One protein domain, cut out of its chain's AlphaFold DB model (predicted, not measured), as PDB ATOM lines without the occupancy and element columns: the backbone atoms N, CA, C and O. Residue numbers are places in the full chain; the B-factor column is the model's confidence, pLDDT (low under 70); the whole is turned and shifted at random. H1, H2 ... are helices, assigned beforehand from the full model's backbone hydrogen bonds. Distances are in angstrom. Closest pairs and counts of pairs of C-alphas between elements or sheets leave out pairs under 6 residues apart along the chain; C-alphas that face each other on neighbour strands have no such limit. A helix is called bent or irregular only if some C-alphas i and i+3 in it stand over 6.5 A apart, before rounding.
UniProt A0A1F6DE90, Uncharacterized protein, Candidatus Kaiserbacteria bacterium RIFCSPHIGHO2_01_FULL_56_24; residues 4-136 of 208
ATOM      1  N   VAL A   4     261.043 188.154 133.418       63.22
ATOM      2  CA  VAL A   4     259.788 188.387 132.682       63.22
ATOM      3  C   VAL A   4     258.545 187.923 133.468       63.22
ATOM      4  O   VAL A   4     257.502 188.568 133.384       63.22
ATOM      5  N   SER A   5     258.641 186.869 134.290       75.06
ATOM      6  CA  SER A   5     257.509 186.393 135.102       75.06
ATOM      7  C   SER A   5     257.216 187.301 136.296       75.06
ATOM      8  O   SER A   5     256.057 187.465 136.661       75.06
ATOM      9  N   VAL A   6     258.245 187.920 136.884       75.62
ATOM     10  CA  VAL A   6     258.087 188.826 138.036       75.62
ATOM     11  C   VAL A   6     257.398 190.120 137.607       75.62
ATOM     12  O   VAL A   6     256.459 190.564 138.259       75.62
ATOM     13  N   TRP A   7     257.804 190.685 136.467       80.31
ATOM     14  CA  TRP A   7     257.154 191.872 135.906       80.31
ATOM     15  C   TRP A   7     255.713 191.606 135.473       80.31
ATOM     16  O   TRP A   7     254.843 192.438 135.723       80.31
ATOM     17  N   GLY A   8     255.446 190.444 134.866       84.94
ATOM     18  CA  GLY A   8     254.083 190.031 134.524       84.94
ATOM     19  C   GLY A   8     253.190 189.905 135.760       84.94
ATOM     20  O   GLY A   8     252.074 190.422 135.765       84.94
ATOM     21  N   TYR A   9     253.710 189.295 136.829       81.25
ATOM     22  CA  TYR A   9     253.013 189.197 138.109       81.25
ATOM     23  C   TYR A   9     252.707 190.581 138.692       81.25
ATOM     24  O   TYR A   9     251.540 190.891 138.930       81.25
ATOM     25  N   ALA A  10     253.713 191.452 138.812       84.69
ATOM     26  CA  ALA A  10     253.528 192.809 139.323       84.69
ATOM     27  C   ALA A  10     252.470 193.585 138.520       84.69
ATOM     28  O   ALA A  10     251.569 194.179 139.108       84.69
ATOM     29  N   TRP A  11     252.504 193.525 137.184       88.31
ATOM     30  CA  TRP A  11     251.492 194.174 136.344       88.31
ATOM     31  C   TRP A  11     250.087 193.596 136.528       88.31
ATOM     32  O   TRP A  11     249.109 194.347 136.558       88.31
ATOM     33  N   SER A  12     249.966 192.275 136.661       86.88
ATOM     34  CA  SER A  12     248.675 191.629 136.912       86.88
ATOM     35  C   SER A  12     248.078 192.066 138.253       86.88
ATOM     36  O   SER A  12     246.907 192.432 138.307       86.88
ATOM     37  N   CYS A  13     248.901 192.166 139.300       86.19
ATOM     38  CA  CYS A  13     248.486 192.714 140.583       86.19
ATOM     39  C   CYS A  13     248.070 194.180 140.425       86.19
ATOM     40  O   CYS A  13     246.930 194.523 140.714       86.19
ATOM     41  N   LEU A  14     248.938 195.042 139.889       89.69
ATOM     42  CA  LEU A  14     248.656 196.477 139.751       89.69
ATOM     43  C   LEU A  14     247.379 196.760 138.959       89.69
ATOM     44  O   LEU A  14     246.586 197.615 139.354       89.69
ATOM     45  N   SER A  15     247.158 196.034 137.863       90.69
ATOM     46  CA  SER A  15     245.925 196.150 137.081       90.69
ATOM     47  C   SER A  15     244.704 195.679 137.873       90.69
ATOM     48  O   SER A  15     243.701 196.391 137.885       90.69
ATOM     49  N   ALA A  16     244.799 194.568 138.612       88.94
ATOM     50  CA  ALA A  16     243.730 194.112 139.499       88.94
ATOM     51  C   ALA A  16     243.392 195.150 140.584       88.94
ATOM     52  O   ALA A  16     242.216 195.451 140.777       88.94
ATOM     53  N   TYR A  17     244.389 195.770 141.228       89.56
ATOM     54  CA  TYR A  17     244.171 196.841 142.213       89.56
ATOM     55  C   TYR A  17     243.580 198.102 141.591       89.56
ATOM     56  O   TYR A  17     242.686 198.718 142.170       89.56
ATOM     57  N   ALA A  18     244.027 198.486 140.397       91.25
ATOM     58  CA  ALA A  18     243.441 199.613 139.684       91.25
ATOM     59  C   ALA A  18     241.962 199.345 139.352       91.25
ATOM     60  O   ALA A  18     241.107 200.197 139.601       91.25
ATOM     61  N   THR A  19     241.631 198.147 138.856       91.00
ATOM     62  CA  THR A  19     240.243 197.733 138.602       91.00
ATOM     63  C   THR A  19     239.427 197.675 139.890       91.00
ATOM     64  O   THR A  19     238.307 198.187 139.917       91.00
ATOM     65  N   LEU A  20     239.986 197.126 140.970       90.56
ATOM     66  CA  LEU A  20     239.350 197.093 142.284       90.56
ATOM     67  C   LEU A  20     239.040 198.510 142.777       90.56
ATOM     68  O   LEU A  20     237.926 198.771 143.222       90.56
ATOM     69  N   GLY A  21     239.978 199.446 142.614       89.69
ATOM     70  CA  GLY A  21     239.766 200.856 142.921       89.69
ATOM     71  C   GLY A  21     238.604 201.455 142.123       89.69
ATOM     72  O   GLY A  21     237.726 202.099 142.696       89.69
ATOM     73  N   ILE A  22     238.532 201.192 140.813       90.75
ATOM     74  CA  ILE A  22     237.410 201.645 139.968       90.75
ATOM     75  C   ILE A  22     236.080 201.101 140.498       90.75
ATOM     76  O   ILE A  22     235.140 201.871 140.704       90.75
ATOM     77  N   VAL A  23     235.996 199.788 140.729       90.00
ATOM     78  CA  VAL A  23     234.775 199.123 141.207       90.00
ATOM     79  C   VAL A  23     234.361 199.681 142.562       90.00
ATOM     80  O   VAL A  23     233.202 200.046 142.744       90.00
ATOM     81  N   TRP A  24     235.307 199.821 143.487       87.94
ATOM     82  CA  TRP A  24     235.030 200.339 144.818       87.94
ATOM     83  C   TRP A  24     234.547 201.788 144.784       87.94
ATOM     84  O   TRP A  24     233.616 202.143 145.498       87.94
ATOM     85  N   TYR A  25     235.115 202.622 143.909       88.44
ATOM     86  CA  TYR A  25     234.632 203.987 143.710       88.44
ATOM     87  C   TYR A  25     233.185 204.014 143.191       88.44
ATOM     88  O   TYR A  25     232.377 204.822 143.650       88.44
ATOM     89  N   LEU A  26     232.842 203.142 142.238       87.06
ATOM     90  CA  LEU A  26     231.477 203.043 141.714       87.06
ATOM     91  C   LEU A  26     230.497 202.537 142.784       87.06
ATOM     92  O   LEU A  26     229.407 203.093 142.918       87.06
ATOM     93  N   LEU A  27     230.904 201.544 143.581       87.12
ATOM     94  CA  LEU A  27     230.122 201.033 144.710       87.12
ATOM     95  C   LEU A  27     229.928 202.092 145.796       87.12
ATOM     96  O   LEU A  27     228.807 202.277 146.258       87.12
ATOM     97  N   ASP A  28     230.971 202.832 146.169       85.06
ATOM     98  CA  ASP A  28     230.866 203.933 147.131       85.06
ATOM     99  C   ASP A  28     229.980 205.067 146.601       85.06
ATOM    100  O   ASP A  28     229.267 205.725 147.349       85.06
ATOM    101  N   ARG A  29     229.936 205.285 145.291       81.56
ATOM    102  CA  ARG A  29     229.004 206.267 144.739       81.56
ATOM    103  C   ARG A  29     227.545 205.814 144.831       81.56
ATOM    104  O   ARG A  29     226.682 206.654 145.068       81.56
ATOM    105  N   ALA A  30     227.277 204.524 144.642       80.19
ATOM    106  CA  ALA A  30     225.927 203.966 144.716       80.19
ATOM    107  C   ALA A  30     225.449 203.777 146.169       80.19
ATOM    108  O   ALA A  30     224.337 204.163 146.519       80.19
ATOM    109  N   TYR A  31     226.309 203.231 147.031       82.38
ATOM    110  CA  TYR A  31     225.963 202.809 148.392       82.38
ATOM    111  C   TYR A  31     226.729 203.546 149.481       82.38
ATOM    112  O   TYR A  31     226.446 203.338 150.655       82.38
ATOM    113  N   GLY A  32     227.684 204.412 149.150       78.75
ATOM    114  CA  GLY A  32     228.591 205.000 150.137       78.75
ATOM    115  C   GLY A  32     227.882 205.819 151.197       78.75
ATOM    116  O   GLY A  32     228.334 205.824 152.331       78.75
ATOM    117  N   VAL A  33     226.741 206.444 150.888       79.88
ATOM    118  CA  VAL A  33     225.921 207.117 151.911       79.88
ATOM    119  C   VAL A  33     225.317 206.100 152.882       79.88
ATOM    120  O   VAL A  33     225.370 206.312 154.088       79.88
ATOM    121  N   TYR A  34     224.796 204.976 152.383       80.94
ATOM    122  CA  TYR A  34     224.243 203.910 153.220       80.94
ATOM    123  C   TYR A  34     225.323 203.227 154.059       80.94
ATOM    124  O   TYR A  34     225.143 203.068 155.261       80.94
ATOM    125  N   VAL A  35     226.455 202.870 153.446       79.56
ATOM    126  CA  VAL A  35     227.591 202.235 154.128       79.56
ATOM    127  C   VAL A  35     228.192 203.179 155.164       79.56
ATOM    128  O   VAL A  35     228.453 202.762 156.287       79.56
ATOM    129  N   TYR A  36     228.369 204.458 154.824       80.62
ATOM    130  CA  TYR A  36     228.878 205.451 155.765       80.62
ATOM    131  C   TYR A  36     227.914 205.663 156.929       80.62
ATOM    132  O   TYR A  36     228.363 205.722 158.067       80.62
ATOM    133  N   ARG A  37     226.604 205.730 156.668       80.62
ATOM    134  CA  ARG A  37     225.591 205.865 157.719       80.62
ATOM    135  C   ARG A  37     225.560 204.637 158.624       80.62
ATOM    136  O   ARG A  37     225.623 204.792 159.832       80.62
ATOM    137  N   TRP A  38     225.588 203.437 158.044       82.25
ATOM    138  CA  TRP A  38     225.691 202.184 158.793       82.25
ATOM    139  C   TRP A  38     226.942 202.145 159.677       82.25
ATOM    140  O   TRP A  38     226.863 201.806 160.854       82.25
ATOM    141  N   PHE A  39     228.095 202.546 159.135       79.31
ATOM    142  CA  PHE A  39     229.340 202.610 159.896       79.31
ATOM    143  C   PHE A  39     229.278 203.682 160.992       79.31
ATOM    144  O   PHE A  39     229.727 203.456 162.112       79.31
ATOM    145  N   TYR A  40     228.704 204.848 160.699       81.12
ATOM    146  CA  TYR A  40     228.538 205.926 161.667       81.12
ATOM    147  C   TYR A  40     227.644 205.498 162.834       81.12
ATOM    148  O   TYR A  40     228.073 205.632 163.977       81.12
ATOM    149  N   ASP A  41     226.481 204.910 162.544       83.69
ATOM    150  CA  ASP A  41     225.514 204.413 163.532       83.69
ATOM    151  C   ASP A  41     226.091 203.259 164.380       83.69
ATOM    152  O   ASP A  41     225.668 203.039 165.513       83.69
ATOM    153  N   PHE A  42     227.083 202.525 163.861       84.31
ATOM    154  CA  PHE A  42     227.786 201.489 164.622       84.31
ATOM    155  C   PHE A  42     228.727 202.073 165.689       84.31
ATOM    156  O   PHE A  42     228.816 201.541 166.795       84.31
ATOM    157  N   PHE A  43     229.434 203.166 165.378       82.12
ATOM    158  CA  PHE A  43     230.415 203.776 166.289       82.12
ATOM    159  C   PHE A  43     229.861 204.945 167.116       82.12
ATOM    160  O   PHE A  43     230.446 205.292 168.143       82.12
ATOM    161  N   HIS A  44     228.754 205.556 166.697       80.50
ATOM    162  CA  HIS A  44     228.155 206.724 167.339       80.50
ATOM    163  C   HIS A  44     226.699 206.439 167.699       80.50
ATOM    164  O   HIS A  44     225.947 205.868 166.919       80.50
ATOM    165  N   LYS A  45     226.287 206.870 168.896       80.62
ATOM    166  CA  LYS A  45     224.902 206.714 169.376       80.62
ATOM    167  C   LYS A  45     223.954 207.792 168.844       80.62
ATOM    168  O   LYS A  45     222.741 207.650 168.962       80.62
ATOM    169  N   GLU A  46     224.498 208.882 168.313       82.81
ATOM    170  CA  GLU A  46     223.722 210.001 167.788       82.81
ATOM    171  C   GLU A  46     223.399 209.770 166.307       82.81
ATOM    172  O   GLU A  46     224.281 209.348 165.562       82.81
ATOM    173  N   PRO A  47     222.165 210.043 165.850       76.56
ATOM    174  CA  PRO A  47     221.807 209.843 164.456       76.56
ATOM    175  C   PRO A  47     222.528 210.856 163.568       76.56
ATOM    176  O   PRO A  47     222.498 212.066 163.807       76.56
ATOM    177  N   MET A  48     223.130 210.360 162.490       74.12
ATOM    178  CA  MET A  48     223.821 211.205 161.525       74.12
ATOM    179  C   MET A  48     222.880 212.287 160.943       74.12
ATOM    180  O   MET A  48     221.783 211.947 160.471       74.12
ATOM    181  N   PRO A  49     223.291 213.573 160.910       77.25
ATOM    182  CA  PRO A  49     222.464 214.654 160.387       77.25
ATOM    183  C   PRO A  49     222.046 214.413 158.931       77.25
ATOM    184  O   PRO A  49     222.882 214.154 158.065       77.25
ATOM    185  N   ALA A  50     220.751 214.566 158.638       71.62
ATOM    186  CA  ALA A  50     220.163 214.230 157.334       71.62
ATOM    187  C   ALA A  50     220.721 215.035 156.140       71.62
ATOM    188  O   ALA A  50     220.512 214.657 154.991       71.62
ATOM    189  N   HIS A  51     221.432 216.135 156.395       73.12
ATOM    190  CA  HIS A  51     222.016 216.990 155.360       73.12
ATOM    191  C   HIS A  51     223.375 216.491 154.836       73.12
ATOM    192  O   HIS A  51     223.912 217.062 153.885       73.12
ATOM    193  N   VAL A  52     223.965 215.451 155.437       67.94
ATOM    194  CA  VAL A  52     225.274 214.945 155.012       67.94
ATOM    195  C   VAL A  52     225.103 213.911 153.896       67.94
ATOM    196  O   VAL A  52     224.770 212.755 154.127       67.94
ATOM    197  N   THR A  53     225.377 214.336 152.663       65.75
ATOM    198  CA  THR A  53     225.262 213.533 151.429       65.75
ATOM    199  C   THR A  53     226.615 213.028 150.913       65.75
ATOM    200  O   THR A  53     226.813 212.851 149.710       65.75
ATOM    201  N   ARG A  54     227.598 212.841 151.803       67.25
ATOM    202  CA  ARG A  54     228.952 212.406 151.422       67.25
ATOM    203  C   ARG A  54     229.114 210.904 151.655       67.25
ATOM    204  O   ARG A  54     228.811 210.429 152.744       67.25
ATOM    205  N   GLY A  55     229.613 210.189 150.645       69.56
ATOM    206  CA  GLY A  55     230.029 208.788 150.773       69.56
ATOM    207  C   GLY A  55     231.377 208.651 151.489       69.56
ATOM    208  O   GLY A  55     231.952 209.645 151.951       69.56
ATOM    209  N   VAL A  56     231.913 207.432 151.558       71.25
ATOM    210  CA  VAL A  56     233.206 207.142 152.204       71.25
ATOM    211  C   VAL A  56     234.372 207.693 151.374       71.25
ATOM    212  O   VAL A  56     235.366 208.156 151.933       71.25
ATOM    213  N   MET A  57     234.242 207.718 150.043       74.19
ATOM    214  CA  MET A  57     235.261 208.212 149.104       74.19
ATOM    215  C   MET A  57     234.741 209.298 148.157       74.19
ATOM    216  O   MET A  57     235.489 210.201 147.755       74.19
ATOM    217  N   PHE A  58     233.469 209.226 147.772       75.75
ATOM    218  CA  PHE A  58     232.833 210.165 146.867       75.75
ATOM    219  C   PHE A  58     232.695 211.537 147.529       75.75
ATOM    220  O   PHE A  58     232.150 211.681 148.623       75.75
ATOM    221  N   ASN A  59     233.194 212.564 146.835       73.88
ATOM    222  CA  ASN A  59     233.209 213.951 147.305       73.88
ATOM    223  C   ASN A  59     233.983 214.177 148.627       73.88
ATOM    224  O   ASN A  59     233.710 215.123 149.366       73.88
ATOM    225  N   GLN A  60     234.954 213.304 148.926       80.94
ATOM    226  CA  GLN A  60     235.861 213.419 150.071       80.94
ATOM    227  C   GLN A  60     237.238 213.972 149.651       80.94
ATOM    228  O   GLN A  60     237.654 213.776 148.500       80.94
ATOM    229  N   PRO A  61     237.974 214.635 150.568       82.88
ATOM    230  CA  PRO A  61     239.330 215.110 150.307       82.88
ATOM    231  C   PRO A  61     240.291 213.949 150.023       82.88
ATOM    232  O   PRO A  61     240.111 212.838 150.527       82.88
ATOM    233  N   THR A  62     241.353 214.224 149.259       84.06
ATOM    234  CA  THR A  62     242.370 213.235 148.863       84.06
ATOM    235  C   THR A  62     242.927 212.459 150.056       84.06
ATOM    236  O   THR A  62     243.039 211.242 149.977       84.06
ATOM    237  N   ASN A  63     243.152 213.118 151.197       85.69
ATOM    238  CA  ASN A  63     243.666 212.478 152.417       85.69
ATOM    239  C   ASN A  63     242.792 211.307 152.896       85.69
ATOM    240  O   ASN A  63     243.315 210.269 153.299       85.69
ATOM    241  N   ARG A  64     241.459 211.430 152.811       82.50
ATOM    242  CA  ARG A  64     240.546 210.334 153.174       82.50
ATOM    243  C   ARG A  64     240.633 209.189 152.172       82.50
ATOM    244  O   ARG A  64     240.679 208.039 152.586       82.50
ATOM    245  N   LYS A  65     240.733 209.488 150.874       84.81
ATOM    246  CA  LYS A  65     240.904 208.459 149.834       84.81
ATOM    247  C   LYS A  65     242.200 207.673 150.022       84.81
ATOM    248  O   LYS A  65     242.180 206.454 149.918       84.81
ATOM    249  N   VAL A  66     243.293 208.363 150.358       89.06
ATOM    250  CA  VAL A  66     244.584 207.741 150.696       89.06
ATOM    251  C   VAL A  66     244.452 206.864 151.934       89.06
ATOM    252  O   VAL A  66     244.889 205.723 151.910       89.06
ATOM    253  N   THR A  67     243.789 207.358 152.983       89.19
ATOM    254  CA  THR A  67     243.570 206.583 154.214       89.19
ATOM    255  C   THR A  67     242.799 205.297 153.927       89.19
ATOM    256  O   THR A  67     243.197 204.231 154.379       89.19
ATOM    257  N   VAL A  68     241.725 205.363 153.137       87.38
ATOM    258  CA  VAL A  68     240.944 204.163 152.811       87.38
ATOM    259  C   VAL A  68     241.723 203.220 151.890       87.38
ATOM    260  O   VAL A  68     241.701 202.018 152.129       87.38
ATOM    261  N   ALA A  69     242.456 203.732 150.892       89.44
ATOM    262  CA  ALA A  69     243.344 202.906 150.064       89.44
ATOM    263  C   ALA A  69     244.370 202.157 150.923       89.44
ATOM    264  O   ALA A  69     244.565 200.957 150.751       89.44
ATOM    265  N   PHE A  70     244.972 202.858 151.884       91.62
ATOM    266  CA  PHE A  70     245.933 202.295 152.818       91.62
ATOM    267  C   PHE A  70     245.308 201.222 153.710       91.62
ATOM    268  O   PHE A  70     245.886 200.153 153.867       91.62
ATOM    269  N   VAL A  71     244.112 201.464 154.261       89.31
ATOM    270  CA  VAL A  71     243.391 200.472 155.078       89.31
ATOM    271  C   VAL A  71     243.051 199.229 154.256       89.31
ATOM    272  O   VAL A  71     243.324 198.124 154.710       89.31
ATOM    273  N   ILE A  72     242.506 199.393 153.045       89.69
ATOM    274  CA  ILE A  72     242.164 198.270 152.158       89.69
ATOM    275  C   ILE A  72     243.418 197.459 151.811       89.69
ATOM    276  O   ILE A  72     243.416 196.243 151.986       89.69
ATOM    277  N   SER A  73     244.491 198.129 151.381       89.69
ATOM    278  CA  SER A  73     245.757 197.470 151.043       89.69
ATOM    279  C   SER A  73     246.372 196.775 152.261       89.69
ATOM    280  O   SER A  73     246.771 195.624 152.174       89.69
ATOM    281  N   THR A  74     246.334 197.392 153.445       91.19
ATOM    282  CA  THR A  74     246.831 196.765 154.683       91.19
ATOM    283  C   THR A  74     246.043 195.511 155.056       91.19
ATOM    284  O   THR A  74     246.645 194.493 155.386       91.19
ATOM    285  N   VAL A  75     244.707 195.561 155.004       91.44
ATOM    286  CA  VAL A  75     243.857 194.394 155.299       91.44
ATOM    287  C   VAL A  75     244.140 193.264 154.314       91.44
ATOM    288  O   VAL A  75     244.219 192.105 154.718       91.44
ATOM    289  N   GLN A  76     244.330 193.588 153.036       88.31
ATOM    290  CA  GLN A  76     244.632 192.574 152.041       88.31
ATOM    291  C   GLN A  76     246.046 192.005 152.187       88.31
ATOM    292  O   GLN A  76     246.188 190.786 152.168       88.31
ATOM    293  N   SER A  77     247.074 192.831 152.373       88.12
ATOM    294  CA  SER A  77     248.434 192.329 152.598       88.12
ATOM    295  C   SER A  77     248.511 191.474 153.857       88.12
ATOM    296  O   SER A  77     249.130 190.414 153.849       88.12
ATOM    297  N   ALA A  78     247.799 191.851 154.925       88.94
ATOM    298  CA  ALA A  78     247.670 191.006 156.110       88.94
ATOM    299  C   ALA A  78     247.014 189.653 155.784       88.94
ATOM    300  O   ALA A  78     247.485 188.617 156.252       88.94
ATOM    301  N   TYR A  79     245.964 189.647 154.955       88.12
ATOM    302  CA  TYR A  79     245.338 188.414 154.478       88.12
ATOM    303  C   TYR A  79     246.303 187.564 153.641       88.12
ATOM    304  O   TYR A  79     246.392 186.366 153.882       88.12
ATOM    305  N   MET A  80     247.071 188.164 152.725       84.81
ATOM    306  CA  MET A  80     248.044 187.460 151.877       84.81
ATOM    307  C   MET A  80     249.185 186.839 152.684       84.81
ATOM    308  O   MET A  80     249.554 185.697 152.415       84.81
ATOM    309  N   ILE A  81     249.700 187.553 153.690       86.44
ATOM    310  CA  ILE A  81     250.706 187.038 154.635       86.44
ATOM    311  C   ILE A  81     250.137 185.870 155.446       86.44
ATOM    312  O   ILE A  81     250.846 184.911 155.735       86.44
ATOM    313  N   TRP A  82     248.859 185.942 155.829       88.88
ATOM    314  CA  TRP A  82     248.212 184.884 156.600       88.88
ATOM    315  C   TRP A  82     247.875 183.648 155.754       88.88
ATOM    316  O   TRP A  82     248.022 182.524 156.228       88.88
ATOM    317  N   SER A  83     247.428 183.838 154.509       87.06
ATOM    318  CA  SER A  83     246.986 182.751 153.627       87.06
ATOM    319  C   SER A  83     248.119 182.079 152.860       87.06
ATOM    320  O   SER A  83     247.939 180.981 152.336       87.06
ATOM    321  N   THR A  84     249.260 182.747 152.727       75.06
ATOM    322  CA  THR A  84     250.317 182.348 151.800       75.06
ATOM    323  C   THR A  84     251.673 182.606 152.442       75.06
ATOM    324  O   THR A  84     251.903 183.673 153.002       75.06
ATOM    325  N   GLU A  85     252.604 181.660 152.319       74.00
ATOM    326  CA  GLU A  85     253.999 181.815 152.768       74.00
ATOM    327  C   GLU A  85     254.785 182.754 151.824       74.00
ATOM    328  O   GLU A  85     255.798 182.384 151.228       74.00
ATOM    329  N   VAL A  86     254.283 183.976 151.615       77.75
ATOM    330  CA  VAL A  86     254.934 184.983 150.769       77.75
ATOM    331  C   VAL A  86     256.139 185.561 151.503       77.75
ATOM    332  O   VAL A  86     256.131 185.767 152.716       77.75
ATOM    333  N   ASN A  87     257.188 185.884 150.751       86.00
ATOM    334  CA  ASN A  87     258.322 186.617 151.291       86.00
ATOM    335  C   ASN A  87     257.882 188.024 151.745       86.00
ATOM    336  O   ASN A  87     257.469 188.839 150.918       86.00
ATOM    337  N   LEU A  88     258.036 188.318 153.041       86.50
ATOM    338  CA  LEU A  88     257.657 189.595 153.665       86.50
ATOM    339  C   LEU A  88     258.234 190.824 152.950       86.50
ATOM    340  O   LEU A  88     257.573 191.856 152.874       86.50
ATOM    341  N   LEU A  89     259.454 190.729 152.409       87.25
ATOM    342  CA  LEU A  89     260.085 191.848 151.709       87.25
ATOM    343  C   LEU A  89     259.388 192.149 150.375       87.25
ATOM    344  O   LEU A  89     259.220 193.312 150.014       87.25
ATOM    345  N   VAL A  90     258.976 191.105 149.649       85.19
ATOM    346  CA  VAL A  90     258.251 191.252 148.379       85.19
ATOM    347  C   VAL A  90     256.866 191.828 148.641       85.19
ATOM    348  O   VAL A  90     256.462 192.760 147.950       85.19
ATOM    349  N   GLU A  91     256.185 191.332 149.673       86.38
ATOM    350  CA  GLU A  91     254.875 191.842 150.078       86.38
ATOM    351  C   GLU A  91     254.944 193.317 150.485       86.38
ATOM    352  O   GLU A  91     254.111 194.105 150.062       86.38
ATOM    353  N   LEU A  92     255.979 193.735 151.221       89.19
ATOM    354  CA  LEU A  92     256.156 195.139 151.605       89.19
ATOM    355  C   LEU A  92     256.327 196.068 150.389       89.19
ATOM    356  O   LEU A  92     255.782 197.173 150.366       89.19
ATOM    357  N   ILE A  93     257.082 195.631 149.374       89.69
ATOM    358  CA  ILE A  93     257.250 196.386 148.123       89.69
ATOM    359  C   ILE A  93     255.923 196.448 147.361       89.69
ATOM    360  O   ILE A  93     255.559 197.513 146.862       89.69
ATOM    361  N   MET A  94     255.199 195.329 147.284       88.75
ATOM    362  CA  MET A  94     253.890 195.271 146.635       88.75
ATOM    363  C   MET A  94     252.888 196.183 147.339       88.75
ATOM    364  O   MET A  94     252.320 197.049 146.685       88.75
ATOM    365  N   TRP A  95     252.786 196.108 148.661       90.81
ATOM    366  CA  TRP A  95     251.935 196.960 149.489       90.81
ATOM    367  C   TRP A  95     252.161 198.461 149.233       90.81
ATOM    368  O   TRP A  95     251.211 199.230 149.073       90.81
ATOM    369  N   LEU A  96     253.420 198.893 149.079       92.12
ATOM    370  CA  LEU A  96     253.744 200.277 148.703       92.12
ATOM    371  C   LEU A  96     253.249 200.662 147.299       92.12
ATOM    372  O   LEU A  96     252.929 201.829 147.069       92.12
ATOM    373  N   LEU A  97     253.191 199.715 146.362       92.88
ATOM    374  CA  LEU A  97     252.707 199.925 144.993       92.88
ATOM    375  C   LEU A  97     251.179 199.782 144.858       92.88
ATOM    376  O   LEU A  97     250.575 200.360 143.952       92.88
ATOM    377  N   GLU A  98     250.532 199.065 145.769       91.56
ATOM    378  CA  GLU A  98     249.079 198.881 145.792       91.56
ATOM    379  C   GLU A  98     248.331 200.171 146.100       91.56
ATOM    380  O   GLU A  98     247.344 200.495 145.438       91.56
ATOM    381  N   VAL A  99     248.818 200.940 147.075       93.00
ATOM    382  CA  VAL A  99     248.217 202.222 147.461       93.00
ATOM    383  C   VAL A  99     248.106 203.182 146.262       93.00
ATOM    384  O   VAL A  99     246.996 203.649 145.988       93.00
ATOM    385  N   PRO A 100     249.177 203.482 145.495       93.56
ATOM    386  CA  PRO A 100     249.056 204.319 144.306       93.56
ATOM    387  C   PRO A 100     248.207 203.668 143.206       93.56
ATOM    388  O   PRO A 100     247.455 204.387 142.547       93.56
ATOM    389  N   ALA A 101     248.240 202.342 143.030       93.44
ATOM    390  CA  ALA A 101     247.376 201.657 142.063       93.44
ATOM    391  C   ALA A 101     245.880 201.831 142.391       93.44
ATOM    392  O   ALA A 101     245.088 202.172 141.508       93.44
ATOM    393  N   LEU A 102     245.494 201.695 143.664       92.31
ATOM    394  CA  LEU A 102     244.132 201.955 144.142       92.31
ATOM    395  C   LEU A 102     243.725 203.414 143.931       92.31
ATOM    396  O   LEU A 102     242.616 203.684 143.470       92.31
ATOM    397  N   LEU A 103     244.621 204.365 144.213       93.12
ATOM    398  CA  LEU A 103     244.363 205.791 143.984       93.12
ATOM    399  C   LEU A 103     244.149 206.108 142.499       93.12
ATOM    400  O   LEU A 103     243.226 206.857 142.164       93.12
ATOM    401  N   ILE A 104     244.955 205.515 141.612       93.44
ATOM    402  CA  ILE A 104     244.759 205.594 140.157       93.44
ATOM    403  C   ILE A 104     243.397 205.003 139.791       93.44
ATOM    404  O   ILE A 104     242.646 205.628 139.043       93.44
ATOM    405  N   GLY A 105     243.033 203.860 140.375       92.19
ATOM    406  CA  GLY A 105     241.715 203.250 140.224       92.19
ATOM    407  C   GLY A 105     240.569 204.178 140.641       92.19
ATOM    408  O   GLY A 105     239.614 204.359 139.888       92.19
ATOM    409  N   PHE A 106     240.672 204.854 141.788       91.06
ATOM    410  CA  PHE A 106     239.665 205.823 142.244       91.06
ATOM    411  C   PHE A 106     239.547 207.035 141.310       91.06
ATOM    412  O   PHE A 106     238.440 207.517 141.034       91.06
ATOM    413  N   ALA A 107     240.676 207.537 140.802       89.31
ATOM    414  CA  ALA A 107     240.691 208.625 139.828       89.31
ATOM    415  C   ALA A 107     240.037 208.190 138.506       89.31
ATOM    416  O   ALA A 107     239.138 208.872 138.001       89.31
ATOM    417  N   ALA A 108     240.412 207.014 137.997       89.94
ATOM    418  CA  ALA A 108     239.827 206.410 136.808       89.94
ATOM    419  C   ALA A 108     238.326 206.134 136.987       89.94
ATOM    420  O   ALA A 108     237.551 206.400 136.073       89.94
ATOM    421  N   GLY A 109     237.877 205.715 138.173       87.25
ATOM    422  CA  GLY A 109     236.462 205.490 138.480       87.25
ATOM    423  C   GLY A 109     235.597 206.738 138.287       87.25
ATOM    424  O   GLY A 109     234.482 206.652 137.768       87.25
ATOM    425  N   THR A 110     236.136 207.923 138.592       85.69
ATOM    426  CA  THR A 110     235.452 209.200 138.315       85.69
ATOM    427  C   THR A 110     235.226 209.396 136.813       85.69
ATOM    428  O   THR A 110     234.162 209.856 136.391       85.69
ATOM    429  N   TRP A 111     236.221 209.040 136.000       86.62
ATOM    430  CA  TRP A 111     236.162 209.138 134.545       86.62
ATOM    431  C   TRP A 111     235.227 208.084 133.946       86.62
ATOM    432  O   TRP A 111     234.309 208.442 133.210       86.62
ATOM    433  N   VAL A 112     235.375 206.819 134.344       86.75
ATOM    434  CA  VAL A 112     234.512 205.703 133.926       86.75
ATOM    435  C   VAL A 112     233.048 206.026 134.204       86.75
ATOM    436  O   VAL A 112     232.220 205.915 133.307       86.75
ATOM    437  N   HIS A 113     232.724 206.534 135.394       83.50
ATOM    438  CA  HIS A 113     231.358 206.942 135.706       83.50
ATOM    439  C   HIS A 113     230.835 208.028 134.752       83.50
ATOM    440  O   HIS A 113     229.700 207.959 134.287       83.50
ATOM    441  N   ARG A 114     231.642 209.054 134.441       82.19
ATOM    442  CA  ARG A 114     231.242 210.095 133.475       82.19
ATOM    443  C   ARG A 114     230.949 209.495 132.099       82.19
ATOM    444  O   ARG A 114     230.024 209.955 131.438       82.19
ATOM    445  N   PHE A 115     231.707 208.487 131.678       82.19
ATOM    446  CA  PHE A 115     231.461 207.775 130.425       82.19
ATOM    447  C   PHE A 115     230.201 206.910 130.470       82.19
ATOM    448  O   PHE A 115     229.428 206.933 129.514       82.19
ATOM    449  N   LEU A 116     229.954 206.206 131.576       77.88
ATOM    450  CA  LEU A 116     228.756 205.381 131.748       77.88
ATOM    451  C   LEU A 116     227.472 206.223 131.729       77.88
ATOM    452  O   LEU A 116     226.544 205.875 131.009       77.88
ATOM    453  N   VAL A 117     227.448 207.373 132.412       76.25
ATOM    454  CA  VAL A 117     226.283 208.284 132.388       76.25
ATOM    455  C   VAL A 117     226.059 208.894 131.007       76.25
ATOM    456  O   VAL A 117     224.928 209.031 130.558       76.25
ATOM    457  N   LYS A 118     227.127 209.254 130.286       72.00
ATOM    458  CA  LYS A 118     226.977 209.729 128.901       72.00
ATOM    459  C   LYS A 118     226.388 208.646 128.002       72.00
ATOM    460  O   LYS A 118     225.588 208.962 127.131       72.00
ATOM    461  N   ARG A 119     226.776 207.386 128.215       68.06
ATOM    462  CA  ARG A 119     226.224 206.252 127.476       68.06
ATOM    463  C   ARG A 119     224.758 206.013 127.801       68.06
ATOM    464  O   ARG A 119     224.017 205.839 126.848       68.06
ATOM    465  N   SER A 120     224.334 206.056 129.066       66.31
ATOM    466  CA  SER A 120     222.912 205.872 129.398       66.31
ATOM    467  C   SER A 120     222.042 206.913 128.696       66.31
ATOM    468  O   SER A 120     221.112 206.539 128.010       66.31
ATOM    469  N   VAL A 121     222.442 208.190 128.690       65.62
ATOM    470  CA  VAL A 121     221.705 209.244 127.961       65.62
ATOM    471  C   VAL A 121     221.655 208.994 126.447       65.62
ATOM    472  O   VAL A 121     220.676 209.345 125.796       65.62
ATOM    473  N   ILE A 122     222.712 208.422 125.860       64.12
ATOM    474  CA  ILE A 122     222.730 208.078 124.430       64.12
ATOM    475  C   ILE A 122     221.837 206.865 124.154       64.12
ATOM    476  O   ILE A 122     221.101 206.889 123.176       64.12
ATOM    477  N   PHE A 123     221.886 205.832 124.995       63.00
ATOM    478  CA  PHE A 123     221.045 204.643 124.856       63.00
ATOM    479  C   PHE A 123     219.569 204.958 125.101       63.00
ATOM    480  O   PHE A 123     218.756 204.555 124.285       63.00
ATOM    481  N   ASP A 124     219.238 205.775 126.102       66.75
ATOM    482  CA  ASP A 124     217.867 206.234 126.362       66.75
ATOM    483  C   ASP A 124     217.303 206.991 125.147       66.75
ATOM    484  O   ASP A 124     216.164 206.781 124.742       66.75
ATOM    485  N   ARG A 125     218.125 207.831 124.497       67.19
ATOM    486  CA  ARG A 125     217.736 208.508 123.250       67.19
ATOM    487  C   ARG A 125     217.609 207.542 122.077       67.19
ATOM    488  O   ARG A 125     216.722 207.721 121.256       67.19
ATOM    489  N   LEU A 126     218.497 206.556 121.957       63.25
ATOM    490  CA  LEU A 126     218.410 205.541 120.902       63.25
ATOM    491  C   LEU A 126     217.181 204.646 121.073       63.25
ATOM    492  O   LEU A 126     216.593 204.277 120.064       63.25
ATOM    493  N   ASP A 127     216.773 204.350 122.304       64.75
ATOM    494  CA  ASP A 127     215.528 203.640 122.596       64.75
ATOM    495  C   ASP A 127     214.312 204.515 122.278       64.75
ATOM    496  O   ASP A 127     213.395 204.038 121.621       64.75
ATOM    497  N   GLU A 128     214.331 205.811 122.609       65.62
ATOM    498  CA  GLU A 128     213.274 206.759 122.221       65.62
ATOM    499  C   GLU A 128     213.174 206.911 120.688       65.62
ATOM    500  O   GLU A 128     212.083 206.926 120.117       65.62
ATOM    501  N   PHE A 129     214.306 206.960 119.977       60.81
ATOM    502  CA  PHE A 129     214.327 206.910 118.512       60.81
ATOM    503  C   PHE A 129     213.878 205.547 117.980       60.81
ATOM    504  O   PHE A 129     213.170 205.499 116.983       60.81
ATOM    505  N   GLY A 130     214.248 204.447 118.633       53.66
ATOM    506  CA  GLY A 130     213.834 203.094 118.279       53.66
ATOM    507  C   GLY A 130     212.337 202.860 118.481       53.66
ATOM    508  O   GLY A 130     211.725 202.186 117.660       53.66
ATOM    509  N   GLU A 131     211.728 203.443 119.513       58.12
ATOM    510  CA  GLU A 131     210.278 203.443 119.732       58.12
ATOM    511  C   GLU A 131     209.556 204.327 118.717       58.12
ATOM    512  O   GLU A 131     208.571 203.882 118.132       58.12
ATOM    513  N   ASN A 132     210.071 205.525 118.427       55.88
ATOM    514  CA  ASN A 132     209.500 206.402 117.400       55.88
ATOM    515  C   ASN A 132     209.625 205.801 115.991       55.88
ATOM    516  O   ASN A 132     208.692 205.885 115.196       55.88
ATOM    517  N   VAL A 133     210.742 205.137 115.682       54.62
ATOM    518  CA  VAL A 133     210.925 204.406 114.422       54.62
ATOM    519  C   VAL A 133     210.076 203.138 114.414       54.62
ATOM    520  O   VAL A 133     209.428 202.894 113.412       54.62
ATOM    521  N   LYS A 134     209.951 202.376 115.510       50.31
ATOM    522  CA  LYS A 134     209.004 201.244 115.591       50.31
ATOM    523  C   LYS A 134     207.553 201.683 115.418       50.31
ATOM    524  O   LYS A 134     206.790 200.949 114.801       50.31
ATOM    525  N   ALA A 135     207.167 202.854 115.918       52.59
ATOM    526  CA  ALA A 135     205.837 203.412 115.692       52.59
ATOM    527  C   ALA A 135     205.605 203.770 114.210       52.59
ATOM    528  O   ALA A 135     204.482 203.649 113.727       52.59
ATOM    529  N   VAL A 136     206.663 204.147 113.483       51.38
ATOM    530  CA  VAL A 136     206.631 204.440 112.037       51.38
ATOM    531  C   VAL A 136     206.798 203.174 111.171       51.38
ATOM    532  O   VAL A 136     206.264 203.113 110.069       51.38
TER     533      VAL A 136
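AT A GLANCE: This is residues 4 to 136 of the 208 residues of an uncharacterized protein of Candidatus Kaiserbacteria bacterium RIFCSPHIGHO2_01_FULL_56_24 (UniProt A0A1F6DE90). Long helix H3 and H1a, the first arm of bent helix H1, cross as an X; H2 packs on the first part of H3, H1b turns off H1a, and H3's residues 114 to 136 stick out. The 133 printed residues, all helix in class, have H1, H2, H3 in order. The whole is loose, radius of gyration of the C-alphas 19.8 A, spanning 67 by 52 by 25 A.

IN THESE COORDINATES: From C-alpha 88 at (257.657, 189.595, 153.665), H3, residues 88 to 136, runs 67.5 A, with a kink of 27 degrees near residue 97, to C-alpha 136 at (206.631, 204.440, 112.037). H1, residues 4 to 43, assigned as one helix by its hydrogen bonds, is bent: C-alphas 30 and 33 are 7.9 A apart. Its arms are H1a, residues 4 to 30, 39.2 A, and H1b, residues 33 to 43, 15.4 A. H2, residues 62 to 83, runs 31.2 A.

HOW THE PARTS SIT: Find the closest C-alphas of H1a and H3, Ala 18 and Gly 105, 4.1 A apart: they touch at a steep tilt of 53 degrees, the same way, H3 with residues 94 to 113 alone. H2 touches H3's residues 88 to 103 alone, closest at the C-alphas of Ala 69 and Val 99, 5.6 A, at a steep tilt of 66 degrees, opposite ways. H1b is about perpendicular to H1a, 89 degrees, and apart from H2 and H3. Every O i to N i+4 pair is within hydrogen-bond range in H1a, H1b and H2, and 42 of 45 in H3.

THE WHOLE: The farthest C-alphas, Leu 89 and Val 136, are 67.7 A apart. The printed part has no cut; residues 44 to 61 are a long link. Look for pLDDT under 70 at residues 4, 52 to 55 and 119 to 136.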